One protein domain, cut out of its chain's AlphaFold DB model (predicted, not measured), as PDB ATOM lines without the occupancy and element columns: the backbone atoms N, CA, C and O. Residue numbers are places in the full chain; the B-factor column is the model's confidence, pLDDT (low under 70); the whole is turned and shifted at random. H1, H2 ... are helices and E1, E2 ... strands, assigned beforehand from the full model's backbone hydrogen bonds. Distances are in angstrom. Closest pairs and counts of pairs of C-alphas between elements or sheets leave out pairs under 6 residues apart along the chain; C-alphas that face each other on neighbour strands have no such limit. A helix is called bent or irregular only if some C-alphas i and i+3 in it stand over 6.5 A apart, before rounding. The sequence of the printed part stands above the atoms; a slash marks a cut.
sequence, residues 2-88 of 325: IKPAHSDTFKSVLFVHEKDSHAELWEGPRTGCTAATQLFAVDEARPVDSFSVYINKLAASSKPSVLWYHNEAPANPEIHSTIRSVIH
ATOM      1  N   ILE A   2     234.500 261.125 282.182       36.44
ATOM      2  CA  ILE A   2     234.086 260.069 281.247       36.44
ATOM      3  C   ILE A   2     233.450 260.777 280.053       36.44
ATOM      4  O   ILE A   2     232.426 261.437 280.225       36.44
ATOM      5  N   LYS A   3     234.059 260.675 278.867       45.78
ATOM      6  CA  LYS A   3     233.398 261.067 277.618       45.78
ATOM      7  C   LYS A   3     232.216 260.103 277.401       45.78
ATOM      8  O   LYS A   3     232.452 258.893 277.398       45.78
ATOM      9  N   PRO A   4     230.961 260.574 277.273       46.97
ATOM     10  CA  PRO A   4     229.834 259.702 276.943       46.97
ATOM     11  C   PRO A   4     230.027 259.023 275.579       46.97
ATOM     12  O   PRO A   4     230.781 259.497 274.730       46.97
ATOM     13  N   ALA A   5     229.336 257.905 275.359       45.78
ATOM     14  CA  ALA A   5     229.486 257.092 274.155       45.78
ATOM     15  C   ALA A   5     228.941 257.774 272.875       45.78
ATOM     16  O   ALA A   5     227.753 258.059 272.771       45.78
ATOM     17  N   HIS A   6     229.841 257.962 271.902       49.78
ATOM     18  CA  HIS A   6     229.696 257.940 270.432       49.78
ATOM     19  C   HIS A   6     228.370 258.376 269.762       49.78
ATOM     20  O   HIS A   6     227.848 257.652 268.914       49.78
ATOM     21  N   SER A   7     227.877 259.589 270.028       54.06
ATOM     22  CA  SER A   7     226.918 260.273 269.130       54.06
ATOM     23  C   SER A   7     227.454 261.569 268.512       54.06
ATOM     24  O   SER A   7     226.728 262.264 267.805       54.06
ATOM     25  N   ASP A   8     228.708 261.915 268.789       58.22
ATOM     26  CA  ASP A   8     229.276 263.207 268.418       58.22
ATOM     27  C   ASP A   8     229.739 263.231 266.955       58.22
ATOM     28  O   ASP A   8     230.431 262.330 266.483       58.22
ATOM     29  N   THR A   9     229.415 264.308 266.237       81.12
ATOM     30  CA  THR A   9     229.906 264.576 264.872       81.12
ATOM     31  C   THR A   9     231.342 265.121 264.845       81.12
ATOM     32  O   THR A   9     231.820 265.556 263.797       81.12
ATOM     33  N   PHE A  10     232.044 265.111 265.982       85.25
ATOM     34  CA  PHE A  10     233.406 265.622 266.141       85.25
ATOM     35  C   PHE A  10     234.333 264.583 266.786       85.25
ATOM     36  O   PHE A  10     233.890 263.674 267.487       85.25
ATOM     37  N   LYS A  11     235.641 264.745 266.556       89.62
ATOM     38  CA  LYS A  11     236.703 263.886 267.094       89.62
ATOM     39  C   LYS A  11     237.775 264.736 267.773       89.62
ATOM     40  O   LYS A  11     238.291 265.661 267.148       89.62
ATOM     41  N   SER A  12     238.137 264.421 269.014       93.88
ATOM     42  CA  SER A  12     239.286 265.015 269.704       93.88
ATOM     43  C   SER A  12     240.545 264.182 269.463       93.88
ATOM     44  O   SER A  12     240.577 262.979 269.720       93.88
ATOM     45  N   VAL A  13     241.596 264.822 268.950       96.19
ATOM     46  CA  VAL A  13     242.889 264.179 268.686       96.19
ATOM     47  C   VAL A  13     243.972 264.939 269.437       96.19
ATOM     48  O   VAL A  13     244.150 266.134 269.207       96.19
ATOM     49  N   LEU A  14     244.685 264.254 270.330       97.06
ATOM     50  CA  LEU A  14     245.783 264.823 271.107       97.06
ATOM     51  C   LEU A  14     247.134 264.390 270.530       97.06
ATOM     52  O   LEU A  14     247.378 263.207 270.311       97.06
ATOM     53  N   PHE A  15     248.032 265.345 270.318       97.00
ATOM     54  CA  PHE A  15     249.390 265.081 269.851       97.00
ATOM     55  C   PHE A  15     250.352 265.182 271.035       97.00
ATOM     56  O   PHE A  15     250.419 266.229 271.673       97.00
ATOM     57  N   VAL A  16     251.055 264.094 271.356       96.50
ATOM     58  CA  VAL A  16     251.959 264.005 272.520       96.50
ATOM     59  C   VAL A  16     253.299 263.398 272.127       96.50
ATOM     60  O   VAL A  16     253.395 262.682 271.131       96.50
ATOM     61  N   HIS A  17     254.340 263.650 272.919       95.25
ATOM     62  CA  HIS A  17     255.577 262.882 272.806       95.25
ATOM     63  C   HIS A  17     255.331 261.428 273.212       95.25
ATOM     64  O   HIS A  17     254.658 261.154 274.212       95.25
ATOM     65  N   GLU A  18     255.896 260.502 272.441       95.69
ATOM     66  CA  GLU A  18     255.903 259.096 272.821       95.69
ATOM     67  C   GLU A  18     256.871 258.817 273.974       95.69
ATOM     68  O   GLU A  18     257.703 259.650 274.355       95.69
ATOM     69  N   LYS A  19     256.729 257.615 274.534       95.25
ATOM     70  CA  LYS A  19     257.684 257.045 275.483       95.25
ATOM     71  C   LYS A  19     259.095 257.034 274.887       95.25
ATOM     72  O   LYS A  19     259.310 256.484 273.811       95.25
ATOM     73  N   ASP A  20     260.052 257.593 275.622       96.75
ATOM     74  CA  ASP A  20     261.473 257.614 275.265       96.75
ATOM     75  C   ASP A  20     262.300 257.339 276.525       96.75
ATOM     76  O   ASP A  20     262.317 258.148 277.447       96.75
ATOM     77  N   SER A  21     262.987 256.195 276.582       97.31
ATOM     78  CA  SER A  21     263.731 255.796 277.782       97.31
ATOM     79  C   SER A  21     264.878 256.742 278.132       97.31
ATOM     80  O   SER A  21     265.210 256.876 279.307       97.31
ATOM     81  N   HIS A  22     265.510 257.367 277.135       97.50
ATOM     82  CA  HIS A  22     266.583 258.317 277.387       97.50
ATOM     83  C   HIS A  22     266.002 259.613 277.940       97.50
ATOM     84  O   HIS A  22     266.435 260.058 278.994       97.50
ATOM     85  N   ALA A  23     264.988 260.184 277.292       95.44
ATOM     86  CA  ALA A  23     264.377 261.412 277.784       95.44
ATOM     87  C   ALA A  23     263.720 261.222 279.160       95.44
ATOM     88  O   ALA A  23     263.892 262.064 280.033       95.44
ATOM     89  N   GLU A  24     263.049 260.091 279.401       97.44
ATOM     90  CA  GLU A  24     262.428 259.803 280.701       97.44
ATOM     91  C   GLU A  24     263.441 259.628 281.837       97.44
ATOM     92  O   GLU A  24     263.117 259.920 282.988       97.44
ATOM     93  N   LEU A  25     264.672 259.202 281.527       97.62
ATOM     94  CA  LEU A  25     265.766 259.167 282.499       97.62
ATOM     95  C   LEU A  25     266.143 260.577 282.984       97.62
ATOM     96  O   LEU A  25     266.507 260.734 284.148       97.62
ATOM     97  N   TRP A  26     266.067 261.587 282.111       97.50
ATOM     98  CA  TRP A  26     266.475 262.963 282.417       97.50
ATOM     99  C   TRP A  26     265.325 263.850 282.903       97.50
ATOM    100  O   TRP A  26     265.514 264.661 283.805       97.50
ATOM    101  N   GLU A  27     264.148 263.712 282.298       96.50
ATOM    102  CA  GLU A  27     263.015 264.638 282.444       96.50
ATOM    103  C   GLU A  27     261.865 264.044 283.274       96.50
ATOM    104  O   GLU A  27     260.937 264.757 283.653       96.50
ATOM    105  N   GLY A  28     261.923 262.742 283.574       96.25
ATOM    106  CA  GLY A  28     260.834 261.999 284.199       96.25
ATOM    107  C   GLY A  28     259.838 261.405 283.190       96.25
ATOM    108  O   GLY A  28     259.967 261.583 281.979       96.25
ATOM    109  N   PRO A  29     258.841 260.642 283.671       95.69
ATOM    110  CA  PRO A  29     257.973 259.834 282.819       95.69
ATOM    111  C   PRO A  29     257.073 260.682 281.910       95.69
ATOM    112  O   PRO A  29     256.426 261.627 282.356       95.69
ATOM    113  N   ARG A  30     256.935 260.270 280.647       95.44
ATOM    114  CA  ARG A  30     255.973 260.821 279.684       95.44
ATOM    115  C   ARG A  30     254.714 259.965 279.654       95.44
ATOM    116  O   ARG A  30     254.772 258.756 279.857       95.44
ATOM    117  N   THR A  31     253.560 260.556 279.361       95.88
ATOM    118  CA  THR A  31     252.306 259.789 279.261       95.88
ATOM    119  C   THR A  31     252.341 258.785 278.100       95.88
ATOM    120  O   THR A  31     251.913 257.642 278.263       95.88
ATOM    121  N   GLY A  32     252.889 259.182 276.944       96.44
ATOM    122  CA  GLY A  32     252.842 258.398 275.704       96.44
ATOM    123  C   GLY A  32     251.433 258.313 275.104       96.44
ATOM    124  O   GLY A  32     250.432 258.585 275.776       96.44
ATOM    125  N   CYS A  33     251.317 257.929 273.830       95.62
ATOM    126  CA  CYS A  33     250.018 257.956 273.142       95.62
ATOM    127  C   CYS A  33     249.041 256.909 273.690       95.62
ATOM    128  O   CYS A  33     247.846 257.178 273.802       95.62
ATOM    129  N   THR A  34     249.545 255.737 274.091       92.06
ATOM    130  CA  THR A  34     248.704 254.638 274.597       92.06
ATOM    131  C   THR A  34     247.918 255.042 275.847       92.06
ATOM    132  O   THR A  34     246.724 254.766 275.931       92.06
ATOM    133  N   ALA A  35     248.557 255.723 276.805       95.44
ATOM    134  CA  ALA A  35     247.891 256.136 278.041       95.44
ATOM    135  C   ALA A  35     247.141 257.473 277.903       95.44
ATOM    136  O   ALA A  35     246.195 257.727 278.650       95.44
ATOM    137  N   ALA A  36     247.529 258.327 276.949       96.12
ATOM    138  CA  ALA A  36     246.963 259.665 276.792       96.12
ATOM    139  C   ALA A  36     245.455 259.663 276.493       96.12
ATOM    140  O   ALA A  36     244.736 260.518 277.009       96.12
ATOM    141  N   THR A  37     244.954 258.699 275.715       93.88
ATOM    142  CA  THR A  37     243.515 258.586 275.405       93.88
ATOM    143  C   THR A  37     242.674 258.375 276.660       93.88
ATOM    144  O   THR A  37     241.666 259.054 276.855       93.88
ATOM    145  N   GLN A  38     243.121 257.486 277.548       92.56
ATOM    146  CA  GLN A  38     242.438 257.178 278.803       92.56
ATOM    147  C   GLN A  38     242.579 258.315 279.816       92.56
ATOM    148  O   GLN A  38     241.593 258.705 280.440       92.56
ATOM    149  N   LEU A  39     243.788 258.865 279.965       94.50
ATOM    150  CA  LEU A  39     244.079 259.880 280.977       94.50
ATOM    151  C   LEU A  39     243.394 261.220 280.676       94.50
ATOM    152  O   LEU A  39     242.810 261.827 281.571       94.50
ATOM    153  N   PHE A  40     243.444 261.669 279.419       93.31
ATOM    154  CA  PHE A  40     242.902 262.966 278.997       93.31
ATOM    155  C   PHE A  40     241.497 262.874 278.390       93.31
ATOM    156  O   PHE A  40     240.939 263.896 277.995       93.31
ATOM    157  N   ALA A  41     240.916 261.670 278.330       92.38
ATOM    158  CA  ALA A  41     239.584 261.411 277.784       92.38
ATOM    159  C   ALA A  41     239.388 261.953 276.349       92.38
ATOM    160  O   ALA A  41     238.352 262.540 276.023       92.38
ATOM    161  N   VAL A  42     240.391 261.749 275.490       92.56
ATOM    162  CA  VAL A  42     240.359 262.106 274.059       92.56
ATOM    163  C   VAL A  42     240.083 260.879 273.186       92.56
ATOM    164  O   VAL A  42     240.426 259.761 273.572       92.56
ATOM    165  N   ASP A  43     239.490 261.068 272.001       92.31
ATOM    166  CA  ASP A  43     239.158 259.948 271.099       92.31
ATOM    167  C   ASP A  43     240.398 259.252 270.541       92.31
ATOM    168  O   ASP A  43     240.384 258.059 270.243       92.31
ATOM    169  N   GLU A  44     241.463 260.019 270.334       95.19
ATOM    170  CA  GLU A  44     242.695 259.531 269.746       95.19
ATOM    171  C   GLU A  44     243.897 260.309 270.282       95.19
ATOM    172  O   GLU A  44     243.828 261.522 270.481       95.19
ATOM    173  N   ALA A  45     245.018 259.613 270.464       97.38
ATOM    174  CA  ALA A  45     246.309 260.228 270.723       97.38
ATOM    175  C   ALA A  45     247.324 259.768 269.672       97.38
ATOM    176  O   ALA A  45     247.321 258.604 269.268       97.38
ATOM    177  N   ARG A  46     248.175 260.685 269.209       97.50
ATOM    178  CA  ARG A  46     249.175 260.447 268.157       97.50
ATOM    179  C   ARG A  46     250.533 261.041 268.542       97.50
ATOM    180  O   ARG A  46     250.556 262.016 269.298       97.50
ATOM    181  N   PRO A  47     251.650 260.516 268.003       97.06
ATOM    182  CA  PRO A  47     252.960 261.123 268.207       97.06
ATOM    183  C   PRO A  47     252.978 262.547 267.655       97.06
ATOM    184  O   PRO A  47     252.471 262.782 266.553       97.06
ATOM    185  N   VAL A  48     253.571 263.488 268.388       95.62
ATOM    186  CA  VAL A  48     253.642 264.899 267.976       95.62
ATOM    187  C   VAL A  48     254.326 265.086 266.617       95.62
ATOM    188  O   VAL A  48     253.839 265.864 265.802       95.62
ATOM    189  N   ASP A  49     255.322 264.260 266.296       94.94
ATOM    190  CA  ASP A  49     256.029 264.270 265.006       94.94
ATOM    191  C   ASP A  49     255.105 263.961 263.812       94.94
ATOM    192  O   ASP A  49     255.382 264.329 262.670       94.94
ATOM    193  N   SER A  50     253.958 263.317 264.060       96.31
ATOM    194  CA  SER A  50     252.953 263.028 263.029       96.31
ATOM    195  C   SER A  50     251.982 264.188 262.764       96.31
ATOM    196  O   SER A  50     251.177 264.101 261.831       96.31
ATOM    197  N   PHE A  51     252.048 265.273 263.547       95.75
ATOM    198  CA  PHE A  51     251.119 266.405 263.458       95.75
ATOM    199  C   PHE A  51     251.092 267.029 262.062       95.75
ATOM    200  O   PHE A  51     250.015 267.198 261.493       95.75
ATOM    201  N   SER A  52     252.263 267.307 261.479       95.00
ATOM    202  CA  SER A  52     252.368 267.931 260.156       95.00
ATOM    203  C   SER A  52     251.711 267.093 259.060       95.00
ATOM    204  O   SER A  52     250.898 267.599 258.284       95.00
ATOM    205  N   VAL A  53     251.972 265.785 259.035       95.38
ATOM    206  CA  VAL A  53     251.343 264.872 258.069       95.38
ATOM    207  C   VAL A  53     249.827 264.831 258.268       95.38
ATOM    208  O   VAL A  53     249.067 264.885 257.298       95.38
ATOM    209  N   TYR A  54     249.380 264.761 259.523       94.81
ATOM    210  CA  TYR A  54     247.963 264.706 259.864       94.81
ATOM    211  C   TYR A  54     247.213 265.964 259.415       94.81
ATOM    212  O   TYR A  54     246.210 265.853 258.705       94.81
ATOM    213  N   ILE A  55     247.697 267.153 259.788       93.25
ATOM    214  CA  ILE A  55     246.987 268.406 259.517       93.25
ATOM    215  C   ILE A  55     246.957 268.733 258.023       93.25
ATOM    216  O   ILE A  55     245.920 269.163 257.524       93.25
ATOM    217  N   ASN A  56     248.033 268.438 257.282       90.50
ATOM    218  CA  ASN A  56     248.064 268.601 255.828       90.50
ATOM    219  C   ASN A  56     247.050 267.682 255.133       90.50
ATOM    220  O   ASN A  56     246.297 268.132 254.266       90.50
ATOM    221  N   LYS A  57     246.979 266.404 255.535       91.12
ATOM    222  CA  LYS A  57     246.003 265.455 254.983       91.12
ATOM    223  C   LYS A  57     244.570 265.885 255.292       91.12
ATOM    224  O   LYS A  57     243.740 265.895 254.385       91.12
ATOM    225  N   LEU A  58     244.296 266.268 256.542       90.50
ATOM    226  CA  LEU A  58     242.974 266.718 256.976       90.50
ATOM    227  C   LEU A  58     242.535 267.960 256.190       90.50
ATOM    228  O   LEU A  58     241.471 267.958 255.574       90.50
ATOM    229  N   ALA A  59     243.394 268.977 256.127       87.38
ATOM    230  CA  ALA A  59     243.128 270.209 255.396       87.38
ATOM    231  C   ALA A  59     242.937 269.989 253.888       87.38
ATOM    232  O   ALA A  59     242.182 270.727 253.261       87.38
ATOM    233  N   ALA A  60     243.589 268.987 253.288       85.75
ATOM    234  CA  ALA A  60     243.380 268.627 251.887       85.75
ATOM    235  C   ALA A  60     242.031 267.928 251.647       85.75
ATOM    236  O   ALA A  60     241.393 268.192 250.630       85.75
ATOM    237  N   SER A  61     241.592 267.063 252.569       85.81
ATOM    238  CA  SER A  61     240.364 266.263 252.431       85.81
ATOM    239  C   SER A  61     239.076 266.958 252.880       85.81
ATOM    240  O   SER A  61     237.997 266.434 252.633       85.81
ATOM    241  N   SER A  62     239.174 268.099 253.564       85.00
ATOM    242  CA  SER A  62     238.033 268.751 254.226       85.00
ATOM    243  C   SER A  62     237.629 270.084 253.599       85.00
ATOM    244  O   SER A  62     236.988 270.896 254.255       85.00
ATOM    245  N   LYS A  63     238.012 270.347 252.348       82.00
ATOM    246  CA  LYS A  63     237.733 271.631 251.696       82.00
ATOM    247  C   LYS A  63     236.264 271.713 251.229       82.00
ATOM    248  O   LYS A  63     235.723 270.696 250.801       82.00
ATOM    249  N   PRO A  64     235.621 272.895 251.325       85.50
ATOM    250  CA  PRO A  64     236.092 274.099 252.021       85.50
ATOM    251  C   PRO A  64     236.016 273.953 253.555       85.50
ATOM    252  O   PRO A  64     235.060 273.389 254.083       85.50
ATOM    253  N   SER A  65     236.984 274.524 254.284       86.38
ATOM    254  CA  SER A  65     237.044 274.447 255.756       86.38
ATOM    255  C   SER A  65     237.522 275.736 256.415       86.38
ATOM    256  O   SER A  65     238.239 276.534 255.812       86.38
ATOM    257  N   VAL A  66     237.204 275.883 257.703       89.56
ATOM    258  CA  VAL A  66     237.764 276.915 258.585       89.56
ATOM    259  C   VAL A  66     238.665 276.245 259.619       89.56
ATOM    260  O   VAL A  66     238.212 275.368 260.354       89.56
ATOM    261  N   LEU A  67     239.924 276.666 259.700       91.50
ATOM    262  CA  LEU A  67     240.825 276.316 260.790       91.50
ATOM    263  C   LEU A  67     240.701 277.367 261.895       91.50
ATOM    264  O   LEU A  67     240.889 278.555 261.644       91.50
ATOM    265  N   TRP A  68     240.404 276.930 263.114       92.81
ATOM    266  CA  TRP A  68     240.348 277.804 264.284       92.81
ATOM    267  C   TRP A  68     241.689 277.741 265.020       92.81
ATOM    268  O   TRP A  68     241.989 276.735 265.659       92.81
ATOM    269  N   TYR A  69     242.516 278.782 264.896       92.25
ATOM    270  CA  TYR A  69     243.872 278.830 265.448       92.25
ATOM    271  C   TYR A  69     244.295 280.272 265.775       92.25
ATOM    272  O   TYR A  69     244.088 281.180 264.972       92.25
ATOM    273  N   HIS A  70     244.908 280.481 266.946       91.12
ATOM    274  CA  HIS A  70     245.423 281.790 267.355       91.12
ATOM    275  C   HIS A  70     246.818 282.038 266.758       91.12
ATOM    276  O   HIS A  70     247.776 281.331 267.075       91.12
ATOM    277  N   ASN A  71     246.926 283.030 265.870       87.75
ATOM    278  CA  ASN A  71     248.107 283.240 265.023       87.75
ATOM    279  C   ASN A  71     249.144 284.226 265.588       87.75
ATOM    280  O   ASN A  71     250.309 284.124 265.220       87.75
ATOM    281  N   GLU A  72     248.745 285.156 266.456       85.19
ATOM    282  CA  GLU A  72     249.574 286.320 266.815       85.19
ATOM    283  C   GLU A  72     250.600 286.045 267.930       85.19
ATOM    284  O   GLU A  72     251.617 286.730 268.009       85.19
ATOM    285  N   ALA A  73     250.380 285.026 268.767       84.25
ATOM    286  CA  ALA A  73     251.294 284.636 269.846       84.25
ATOM    287  C   ALA A  73     251.394 283.100 269.963       84.25
ATOM    288  O   ALA A  73     250.808 282.499 270.867       84.25
ATOM    289  N   PRO A  74     252.076 282.424 269.019       88.31
ATOM    290  CA  PRO A  74     252.152 280.971 269.018       88.31
ATOM    291  C   PRO A  74     252.969 280.442 270.201       88.31
ATOM    292  O   PRO A  74     254.132 280.796 270.371       88.31
ATOM    293  N   ALA A  75     252.386 279.516 270.964       87.75
ATOM    294  CA  ALA A  75     253.075 278.857 272.075       87.75
ATOM    295  C   ALA A  75     254.227 277.938 271.617       87.75
ATOM    296  O   ALA A  75     255.175 277.719 272.364       87.75
ATOM    297  N   ASN A  76     254.153 277.397 270.395       92.12
ATOM    298  CA  ASN A  76     255.182 276.531 269.819       92.12
ATOM    299  C   ASN A  76     255.492 276.965 268.367       92.12
ATOM    300  O   ASN A  76     254.614 276.843 267.503       92.12
ATOM    301  N   PRO A  77     256.715 277.455 268.076       92.12
ATOM    302  CA  PRO A  77     257.097 277.928 266.741       92.12
ATOM    303  C   PRO A  77     257.045 276.869 265.628       92.12
ATOM    304  O   PRO A  77     256.703 277.199 264.493       92.12
ATOM    305  N   GLU A  78     257.355 275.606 265.925       91.19
ATOM    306  CA  GLU A  78     257.390 274.513 264.937       91.19
ATOM    307  C   GLU A  78     255.982 274.062 264.528       91.19
ATOM    308  O   GLU A  78     255.669 273.867 263.350       91.19
ATOM    309  N   ILE A  79     255.080 273.959 265.504       92.19
ATOM    310  CA  ILE A  79     253.660 273.720 265.238       92.19
ATOM    311  C   ILE A  79     253.069 274.907 264.474       92.19
ATOM    312  O   ILE A  79     252.317 274.720 263.515       92.19
ATOM    313  N   HIS A  80     253.445 276.132 264.847       93.88
ATOM    314  CA  HIS A  80     252.986 277.336 264.167       93.88
ATOM    315  C   HIS A  80     253.405 277.378 262.694       93.88
ATOM    316  O   HIS A  80     252.562 277.647 261.837       93.88
ATOM    317  N   SER A  81     254.667 277.075 262.379       92.50
ATOM    318  CA  SER A  81     255.149 277.054 260.991       92.50
ATOM    319  C   SER A  81     254.391 276.025 260.143       92.50
ATOM    320  O   SER A  81     253.981 276.330 259.021       92.50
ATOM    321  N   THR A  82     254.089 274.858 260.720       91.81
ATOM    322  CA  THR A  82     253.259 273.815 260.100       91.81
ATOM    323  C   THR A  82     251.828 274.295 259.829       91.81
ATOM    324  O   THR A  82     251.269 274.051 258.760       91.81
ATOM    325  N   ILE A  83     251.205 275.008 260.770       91.25
ATOM    326  CA  ILE A  83     249.871 275.587 260.557       91.25
ATOM    327  C   ILE A  83     249.901 276.660 259.458       91.25
ATOM    328  O   ILE A  83     249.016 276.700 258.597       91.25
ATOM    329  N   ARG A  84     250.933 277.510 259.436       89.50
ATOM    330  CA  ARG A  84     251.102 278.562 258.422       89.50
ATOM    331  C   ARG A  84     251.194 277.985 257.009       89.50
ATOM    332  O   ARG A  84     250.552 278.539 256.116       89.50
ATOM    333  N   SER A  85     251.900 276.869 256.808       87.25
ATOM    334  CA  SER A  85     252.001 276.222 255.490       87.25
ATOM    335  C   SER A  85     250.666 275.653 254.995       87.25
ATOM    336  O   SER A  85     250.423 275.617 253.792       87.25
ATOM    337  N   VAL A  86     249.772 275.247 255.906       85.38
ATOM    338  CA  VAL A  86     248.415 274.779 255.562       85.38
ATOM    339  C   VAL A  86     247.518 275.933 255.106       85.38
ATOM    340  O   VAL A  86     246.737 275.781 254.166       85.38
ATOM    341  N   ILE A  87     247.617 277.092 255.764       82.19
ATOM    342  CA  ILE A  87     246.795 278.277 255.466       82.19
ATOM    343  C   ILE A  87     247.305 279.007 254.211       82.19
ATOM    344  O   ILE A  87     246.512 279.529 253.421       82.19
ATOM    345  N   HIS A  88     248.627 279.037 254.019       77.38
ATOM    346  CA  HIS A  88     249.313 279.721 252.923       77.38
ATOM    347  C   HIS A  88     250.261 278.763 252.180       77.38
ATOM    348  O   HIS A  88     251.478 278.889 252.316       77.38
TER     349      HIS A  88
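Overview. This is residues 2 to 88 of the 325 residues of an uncharacterized protein of Bombyx mori (UniProt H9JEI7). A pair of parallel strands, E1 and E2, makes the small core of a loose domain, with H2 packed on one side of it and two helices side by side, H3 and H4, reaching away on the other side, where H3 starts directly from the end of E2. On the way from E1 to H2 the chain swings out through H1, whose residues 22 to 27 stick out free, and the strand E3 lies at the far end of H3, away from the pair E1 and E2. The printed part has 87 residues with four named helices and three named strands, in the order E1, H1, H2, E2, H3, E3, H4; the sheet is E1 beside E2, parallel, E3 pairs with no named strand, and the class is mixed, helices and strands. The whole is loose, with a radius of gyration of the C-alphas of 15.1 A, and the C-alphas span 43 by 35 by 22 A along their three main axes.

Along the chain. The sheet is made of E1, residues 13 to 16, and E2, residues 44 to 47. E1 begins with C-alpha 13 at (242.889, 264.179, 268.686), and E2 ends with C-alpha 47 at (252.960, 261.123, 268.207). H1 is residues 21 to 27, and H2 is residues 32 to 40, 11.4 A from first to last C-alpha. H3, residues 48 to 61, is the longest helix with 14 residues and measures 20.5 A. E3 is residues 65 to 68. H4 is residues 77 to 87, 15.3 A long, and ends with C-alpha 87 at (246.795, 278.277, 255.466). H3 is irregular, with C-alphas 49 and 52 at 7.1 A, and H2 is irregular, but only just, with C-alphas 34 and 37 at 6.6 A.

Arrangement. E1 and E2 are parallel neighbours, with an angle of 32 degrees between their directions. The C-alphas of residues 14 and 45 face each other at 4.6 A, and N 14 and O 44, at 2.9 A, and N 46 and O 14, also at 2.9 A, are within hydrogen-bond range. E1, H1, H2 and E2 form a strand-helix-strand unit, two parallel neighbour strands with helices between them along the chain, and its crossover is right-handed. The closest C-alphas of H2 and E2 are those of Cys 33 and Ala 45, 5.0 A apart, and those of H2 and E1 are Cys 33 and Val 16, 6.4 A apart. The closest C-alphas of H3 and E1 are those of Val 48 and Phe 15, 4.7 A apart. H3 and H4 touch, closest at the C-alphas of Ser 52 and Thr 82, 6.0 A apart, and run the same way at a shallow tilt of 10 degrees. H3 and E3 have 1 pair of C-alphas within 8 A, those of Ala 59 and Ser 65 at 7.4 A. E3 and H4 are apart, but only just, at 8.2 A. H1 touches no helix; H2 is apart from H3 and from H4. Every O i to N i+4 pair is within hydrogen-bond range in H1 and H4, against 3 of 5 in H2 and 8 of 10 in H3.

Size, cuts and confidence. The two C-alphas farthest apart, those of Leu 25 and Pro 64, are 45.1 A from each other. The printed part runs from residue 2 to residue 88 of a chain of 325 residues and has no cut. No link is long: that from E3 to H4, with 8 residues, is short, and the others are tight. The mean pLDDT of the printed part is 88.7, and residues 2 to 8, before E1, are under 70 in this predicted model.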